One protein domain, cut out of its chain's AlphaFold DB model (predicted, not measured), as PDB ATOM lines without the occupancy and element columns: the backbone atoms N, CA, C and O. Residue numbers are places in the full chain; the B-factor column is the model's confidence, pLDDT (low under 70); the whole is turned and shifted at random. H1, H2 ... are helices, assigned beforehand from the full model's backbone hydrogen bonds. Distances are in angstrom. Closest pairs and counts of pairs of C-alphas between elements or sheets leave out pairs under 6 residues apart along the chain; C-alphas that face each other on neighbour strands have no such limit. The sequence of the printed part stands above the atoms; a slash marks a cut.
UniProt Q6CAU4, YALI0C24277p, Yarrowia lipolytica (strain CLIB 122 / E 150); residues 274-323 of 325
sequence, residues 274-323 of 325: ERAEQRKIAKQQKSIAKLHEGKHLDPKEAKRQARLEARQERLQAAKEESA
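What this domain is: This is residues 274 to 323 of the 325 residues of the protein "YALI0C24277p" of Yarrowia lipolytica (strain CLIB 122 / E 150) (UniProt Q6CAU4). What shape is this? It is an extended rod of two helices, H1 then H2, set one after the other along its length, with a short step at residues 293 to 298 between them. How large is it, and of what class? The printed part has 50 residues, all helix in class with no named strand, a radius of gyration of the C-alphas of 19.5 A and spans of 65 by 17 by 11 A.

Where its parts are: Where is H1? It takes residues 274 to 292, 26.3 A long, from C-alpha 274 at (7.165, -12.823, 78.599). Where is H2? It takes residues 299 to 321, 32.8 A long, and ends with C-alpha 321 at (2.953, 15.552, 22.060).

How they stand to each other: Do H1 and H2 touch? They are apart, with no C-alpha of the one within 8 A of the other, and a short link of 6 residues joins them. Are their backbones bonded throughout? In H1 and H2 every O i to N i+4 pair is within hydrogen-bond range.

The domain as a whole: Which C-alphas are farthest apart? Those of Glu 274 and Ala 323, at 65.1 A; the printed part has no cut. Where is confidence low? The pLDDT is under 70 at residues 287 to 305 and residue 323.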
ATOM      1  N   GLU A 274       8.309 -12.771  79.522       83.25
ATOM      2  CA  GLU A 274       7.165 -12.823  78.599       83.25
ATOM      3  C   GLU A 274       6.509 -11.449  78.441       83.25
ATOM      4  O   GLU A 274       6.215 -11.018  77.331       83.25
ATOM      5  N   ARG A 275       6.346 -10.685  79.530       85.06
ATOM      6  CA  ARG A 275       5.791  -9.325  79.460       85.06
ATOM      7  C   ARG A 275       6.689  -8.386  78.650       85.06
ATOM      8  O   ARG A 275       6.195  -7.503  77.946       85.06
ATOM      9  N   ALA A 276       8.010  -8.541  78.744       87.69
ATOM     10  CA  ALA A 276       8.955  -7.785  77.927       87.69
ATOM     11  C   ALA A 276       8.894  -8.208  76.450       87.69
ATOM     12  O   ALA A 276       8.963  -7.345  75.572       87.69
ATOM     13  N   GLU A 277       8.722  -9.496  76.166       82.12
ATOM     14  CA  GLU A 277       8.530 -10.027  74.814       82.12
ATOM     15  C   GLU A 277       7.212  -9.567  74.196       82.12
ATOM     16  O   GLU A 277       7.229  -9.018  73.099       82.12
ATOM     17  N   GLN A 278       6.099  -9.646  74.925       81.50
ATOM     18  CA  GLN A 278       4.802  -9.100  74.517       81.50
ATOM     19  C   GLN A 278       4.914  -7.609  74.182       81.50
ATOM     20  O   GLN A 278       4.412  -7.158  73.155       81.50
ATOM     21  N   ARG A 279       5.653  -6.831  74.989       85.31
ATOM     22  CA  ARG A 279       5.945  -5.419  74.686       85.31
ATOM     23  C   ARG A 279       6.774  -5.255  73.410       85.31
ATOM     24  O   ARG A 279       6.528  -4.312  72.662       85.31
ATOM     25  N   LYS A 280       7.759  -6.125  73.156       83.25
ATOM     26  CA  LYS A 280       8.559  -6.108  71.917       83.25
ATOM     27  C   LYS A 280       7.697  -6.452  70.702       83.25
ATOM     28  O   LYS A 280       7.739  -5.702  69.733       83.25
ATOM     29  N   ILE A 281       6.889  -7.510  70.775       77.81
ATOM     30  CA  ILE A 281       5.955  -7.930  69.722       77.81
ATOM     31  C   ILE A 281       4.955  -6.811  69.439       77.81
ATOM     32  O   ILE A 281       4.821  -6.397  68.295       77.81
ATOM     33  N   ALA A 282       4.343  -6.224  70.469       79.19
ATOM     34  CA  ALA A 282       3.415  -5.107  70.309       79.19
ATOM     35  C   ALA A 282       4.087  -3.874  69.676       79.19
ATOM     36  O   ALA A 282       3.497  -3.210  68.824       79.19
ATOM     37  N   LYS A 283       5.340  -3.559  70.043       81.31
ATOM     38  CA  LYS A 283       6.123  -2.494  69.385       81.31
ATOM     39  C   LYS A 283       6.399  -2.821  67.916       81.31
ATOM     40  O   LYS A 283       6.269  -1.937  67.071       81.31
ATOM     41  N   GLN A 284       6.762  -4.066  67.610       74.69
ATOM     42  CA  GLN A 284       6.988  -4.533  66.242       74.69
ATOM     43  C   GLN A 284       5.698  -4.470  65.416       74.69
ATOM     44  O   GLN A 284       5.725  -3.911  64.327       74.69
ATOM     45  N   GLN A 285       4.569  -4.935  65.952       74.19
ATOM     46  CA  GLN A 285       3.249  -4.851  65.321       74.19
ATOM     47  C   GLN A 285       2.839  -3.400  65.059       74.19
ATOM     48  O   GLN A 285       2.461  -3.074  63.941       74.19
ATOM     49  N   LYS A 286       2.997  -2.499  66.040       76.62
ATOM     50  CA  LYS A 286       2.739  -1.059  65.857       76.62
ATOM     51  C   LYS A 286       3.641  -0.439  64.789       76.62
ATOM     52  O   LYS A 286       3.187   0.405  64.029       76.62
ATOM     53  N   SER A 287       4.911  -0.839  64.730       69.88
ATOM     54  CA  SER A 287       5.848  -0.382  63.695       69.88
ATOM     55  C   SER A 287       5.443  -0.881  62.302       69.88
ATOM     56  O   SER A 287       5.363  -0.092  61.368       69.88
ATOM     57  N   ILE A 288       5.098  -2.168  62.176       67.50
ATOM     58  CA  ILE A 288       4.601  -2.777  60.932       67.50
ATOM     59  C   ILE A 288       3.302  -2.099  60.477       67.50
ATOM     60  O   ILE A 288       3.191  -1.741  59.311       67.50
ATOM     61  N   ALA A 289       2.356  -1.859  61.388       66.31
ATOM     62  CA  ALA A 289       1.106  -1.161  61.093       66.31
ATOM     63  C   ALA A 289       1.351   0.273  60.589       66.31
ATOM     64  O   ALA A 289       0.779   0.670  59.579       66.31
ATOM     65  N   LYS A 290       2.273   1.020  61.216       64.69
ATOM     66  CA  LYS A 290       2.670   2.367  60.758       64.69
ATOM     67  C   LYS A 290       3.310   2.374  59.367       64.69
ATOM     68  O   LYS A 290       3.112   3.326  58.618       64.69
ATOM     69  N   LEU A 291       4.084   1.339  59.034       57.88
ATOM     70  CA  LEU A 291       4.653   1.163  57.695       57.88
ATOM     71  C   LEU A 291       3.566   0.811  56.664       57.88
ATOM     72  O   LEU A 291       3.606   1.327  55.553       57.88
ATOM     73  N   HIS A 292       2.582  -0.015  57.037       55.81
ATOM     74  CA  HIS A 292       1.430  -0.352  56.190       55.81
ATOM     75  C   HIS A 292       0.480   0.835  55.952       55.81
ATOM     76  O   HIS A 292      -0.050   0.953  54.855       55.81
ATOM     77  N   GLU A 293       0.306   1.738  56.924       56.09
ATOM     78  CA  GLU A 293      -0.457   2.994  56.776       56.09
ATOM     79  C   GLU A 293       0.234   4.046  55.878       56.09
ATOM     80  O   GLU A 293      -0.277   5.152  55.723       56.09
ATOM     81  N   GLY A 294       1.406   3.754  55.300       46.81
ATOM     82  CA  GLY A 294       2.076   4.652  54.352       46.81
ATOM     83  C   GLY A 294       2.700   5.910  54.969       46.81
ATOM     84  O   GLY A 294       3.192   6.769  54.244       46.81
ATOM     85  N   LYS A 295       2.753   6.033  56.303       46.97
ATOM     86  CA  LYS A 295       3.307   7.230  56.973       46.97
ATOM     87  C   LYS A 295       4.837   7.301  56.991       46.97
ATOM     88  O   LYS A 295       5.386   8.327  57.372       46.97
ATOM     89  N   HIS A 296       5.530   6.250  56.562       45.88
ATOM     90  CA  HIS A 296       6.972   6.288  56.318       45.88
ATOM     91  C   HIS A 296       7.351   5.329  55.185       45.88
ATOM     92  O   HIS A 296       7.822   4.217  55.419       45.88
ATOM     93  N   LEU A 297       7.211   5.790  53.943       45.97
ATOM     94  CA  LEU A 297       8.271   5.513  52.979       45.97
ATOM     95  C   LEU A 297       9.546   6.167  53.520       45.97
ATOM     96  O   LEU A 297       9.500   7.308  53.993       45.97
ATOM     97  N   ASP A 298      10.672   5.453  53.482       54.28
ATOM     98  CA  ASP A 298      11.972   6.053  53.784       54.28
ATOM     99  C   ASP A 298      12.067   7.376  52.997       54.28
ATOM    100  O   ASP A 298      11.777   7.371  51.797       54.28
ATOM    101  N   PRO A 299      12.458   8.520  53.591       57.22
ATOM    102  CA  PRO A 299      12.442   9.813  52.892       57.22
ATOM    103  C   PRO A 299      13.219   9.799  51.565       57.22
ATOM    104  O   PRO A 299      12.946  10.572  50.648       57.22
ATOM    105  N   LYS A 300      14.198   8.892  51.452       56.53
ATOM    106  CA  LYS A 300      14.951   8.616  50.225       56.53
ATOM    107  C   LYS A 300      14.164   7.787  49.207       56.53
ATOM    108  O   LYS A 300      14.297   8.056  48.019       56.53
ATOM    109  N   GLU A 301      13.371   6.812  49.640       52.41
ATOM    110  CA  GLU A 301      12.525   5.982  48.774       52.41
ATOM    111  C   GLU A 301      11.309   6.755  48.257       52.41
ATOM    112  O   GLU A 301      11.059   6.712  47.055       52.41
ATOM    113  N   ALA A 302      10.659   7.568  49.101       59.34
ATOM    114  CA  ALA A 302       9.595   8.489  48.686       59.34
ATOM    115  C   ALA A 302      10.086   9.473  47.607       59.34
ATOM    116  O   ALA A 302       9.479   9.610  46.549       59.34
ATOM    117  N   LYS A 303      11.263  10.092  47.814       68.00
ATOM    118  CA  LYS A 303      11.907  10.952  46.801       68.00
ATOM    119  C   LYS A 303      12.267  10.199  45.517       68.00
ATOM    120  O   LYS A 303      12.302  10.804  44.447       68.00
ATOM    121  N   ARG A 304      12.586   8.904  45.606       66.88
ATOM    122  CA  ARG A 304      12.940   8.078  44.442       66.88
ATOM    123  C   ARG A 304      11.709   7.686  43.629       66.88
ATOM    124  O   ARG A 304      11.801   7.684  42.409       66.88
ATOM    125  N   GLN A 305      10.596   7.384  44.294       63.69
ATOM    126  CA  GLN A 305       9.304   7.104  43.663       63.69
ATOM    127  C   GLN A 305       8.737   8.353  42.989       63.69
ATOM    128  O   GLN A 305       8.508   8.308  41.787       63.69
ATOM    129  N   ALA A 306       8.707   9.495  43.684       71.75
ATOM    130  CA  ALA A 306       8.275  10.766  43.096       71.75
ATOM    131  C   ALA A 306       9.104  11.165  41.855       71.75
ATOM    132  O   ALA A 306       8.579  11.688  40.878       71.75
ATOM    133  N   ARG A 307      10.418  10.880  41.844       77.75
ATOM    134  CA  ARG A 307      11.274  11.087  40.658       77.75
ATOM    135  C   ARG A 307      10.972  10.127  39.505       77.75
ATOM    136  O   ARG A 307      11.211  10.490  38.356       77.75
ATOM    137  N   LEU A 308      10.555   8.897  39.799       73.38
ATOM    138  CA  LEU A 308      10.203   7.905  38.783       73.38
ATOM    139  C   LEU A 308       8.840   8.217  38.167       73.38
ATOM    140  O   LEU A 308       8.737   8.184  36.947       73.38
ATOM    141  N   GLU A 309       7.859   8.597  38.984       75.38
ATOM    142  CA  GLU A 309       6.528   9.028  38.541       75.38
ATOM    143  C   GLU A 309       6.620  10.291  37.681       75.38
ATOM    144  O   GLU A 309       6.224  10.261  36.523       75.38
ATOM    145  N   ALA A 310       7.314  11.338  38.143       82.88
ATOM    146  CA  ALA A 310       7.527  12.551  37.343       82.88
ATOM    147  C   ALA A 310       8.271  12.283  36.017       82.88
ATOM    148  O   ALA A 310       8.122  13.011  35.037       82.88
ATOM    149  N   ARG A 311       9.114  11.241  35.963       77.38
ATOM    150  CA  ARG A 311       9.778  10.815  34.722       77.38
ATOM    151  C   ARG A 311       8.826  10.051  33.801       77.38
ATOM    152  O   ARG A 311       8.954  10.187  32.588       77.38
ATOM    153  N   GLN A 312       7.925   9.244  34.353       77.19
ATOM    154  CA  GLN A 312       6.897   8.533  33.593       77.19
ATOM    155  C   GLN A 312       5.875   9.505  33.005       77.19
ATOM    156  O   GLN A 312       5.600   9.404  31.816       77.19
ATOM    157  N   GLU A 313       5.430  10.495  33.776       82.44
ATOM    158  CA  GLU A 313       4.526  11.554  33.307       82.44
ATOM    159  C   GLU A 313       5.151  12.365  32.169       82.44
ATOM    160  O   GLU A 313       4.525  12.561  31.136       82.44
ATOM    161  N   ARG A 314       6.428  12.757  32.280       84.50
ATOM    162  CA  ARG A 314       7.143  13.437  31.180       84.50
ATOM    163  C   ARG A 314       7.278  12.576  29.928       84.50
ATOM    164  O   ARG A 314       7.251  13.098  28.822       84.50
ATOM    165  N   LEU A 315       7.469  11.268  30.094       81.25
ATOM    166  CA  LEU A 315       7.533  10.332  28.971       81.25
ATOM    167  C   LEU A 315       6.158  10.086  28.345       81.25
ATOM    168  O   LEU A 315       6.101   9.806  27.154       81.25
ATOM    169  N   GLN A 316       5.079  10.155  29.127       76.56
ATOM    170  CA  GLN A 316       3.709  10.099  28.620       76.56
ATOM    171  C   GLN A 316       3.355  11.389  27.883       76.56
ATOM    172  O   GLN A 316       2.988  11.302  26.721       76.56
ATOM    173  N   ALA A 317       3.618  12.556  28.472       84.44
ATOM    174  CA  ALA A 317       3.415  13.849  27.823       84.44
ATOM    175  C   ALA A 317       4.212  13.969  26.512       84.44
ATOM    176  O   ALA A 317       3.658  14.345  25.492       84.44
ATOM    177  N   ALA A 318       5.482  13.549  26.484       79.06
ATOM    178  CA  ALA A 318       6.276  13.546  25.250       79.06
ATOM    179  C   ALA A 318       5.766  12.540  24.199       79.06
ATOM    180  O   ALA A 318       5.974  12.730  23.003       79.06
ATOM    181  N   LYS A 319       5.125  11.444  24.626       75.12
ATOM    182  CA  LYS A 319       4.462  10.493  23.720       75.12
ATOM    183  C   LYS A 319       3.144  11.035  23.176       75.12
ATOM    184  O   LYS A 319       2.810  10.727  22.043       75.12
ATOM    185  N   GLU A 320       2.412  11.801  23.975       77.88
ATOM    186  CA  GLU A 320       1.173  12.472  23.570       77.88
ATOM    187  C   GLU A 320       1.486  13.621  22.601       77.88
ATOM    188  O   GLU A 320       0.931  13.671  21.512       77.88
ATOM    189  N   GLU A 321       2.493  14.439  22.905       79.62
ATOM    190  CA  GLU A 321       2.953  15.552  22.060       79.62
ATOM    191  C   GLU A 321       3.559  15.076  20.722       79.62
ATOM    192  O   GLU A 321       3.461  15.758  19.709       79.62
ATOM    193  N   SER A 322       4.142  13.870  20.685       70.31
ATOM    194  CA  SER A 322       4.594  13.227  19.436       70.31
ATOM    195  C   SER A 322       3.509  12.439  18.700       70.31
ATOM    196  O   SER A 322       3.760  11.983  17.588       70.31
ATOM    197  N   ALA A 323       2.328  12.263  19.297       67.75
ATOM    198  CA  ALA A 323       1.153  11.698  18.635       67.75
ATOM    199  C   ALA A 323       0.228  12.783  18.046       67.75
ATOM    200  O   ALA A 323      -0.626  12.458  17.223       67.75
TER     201      ALA A 323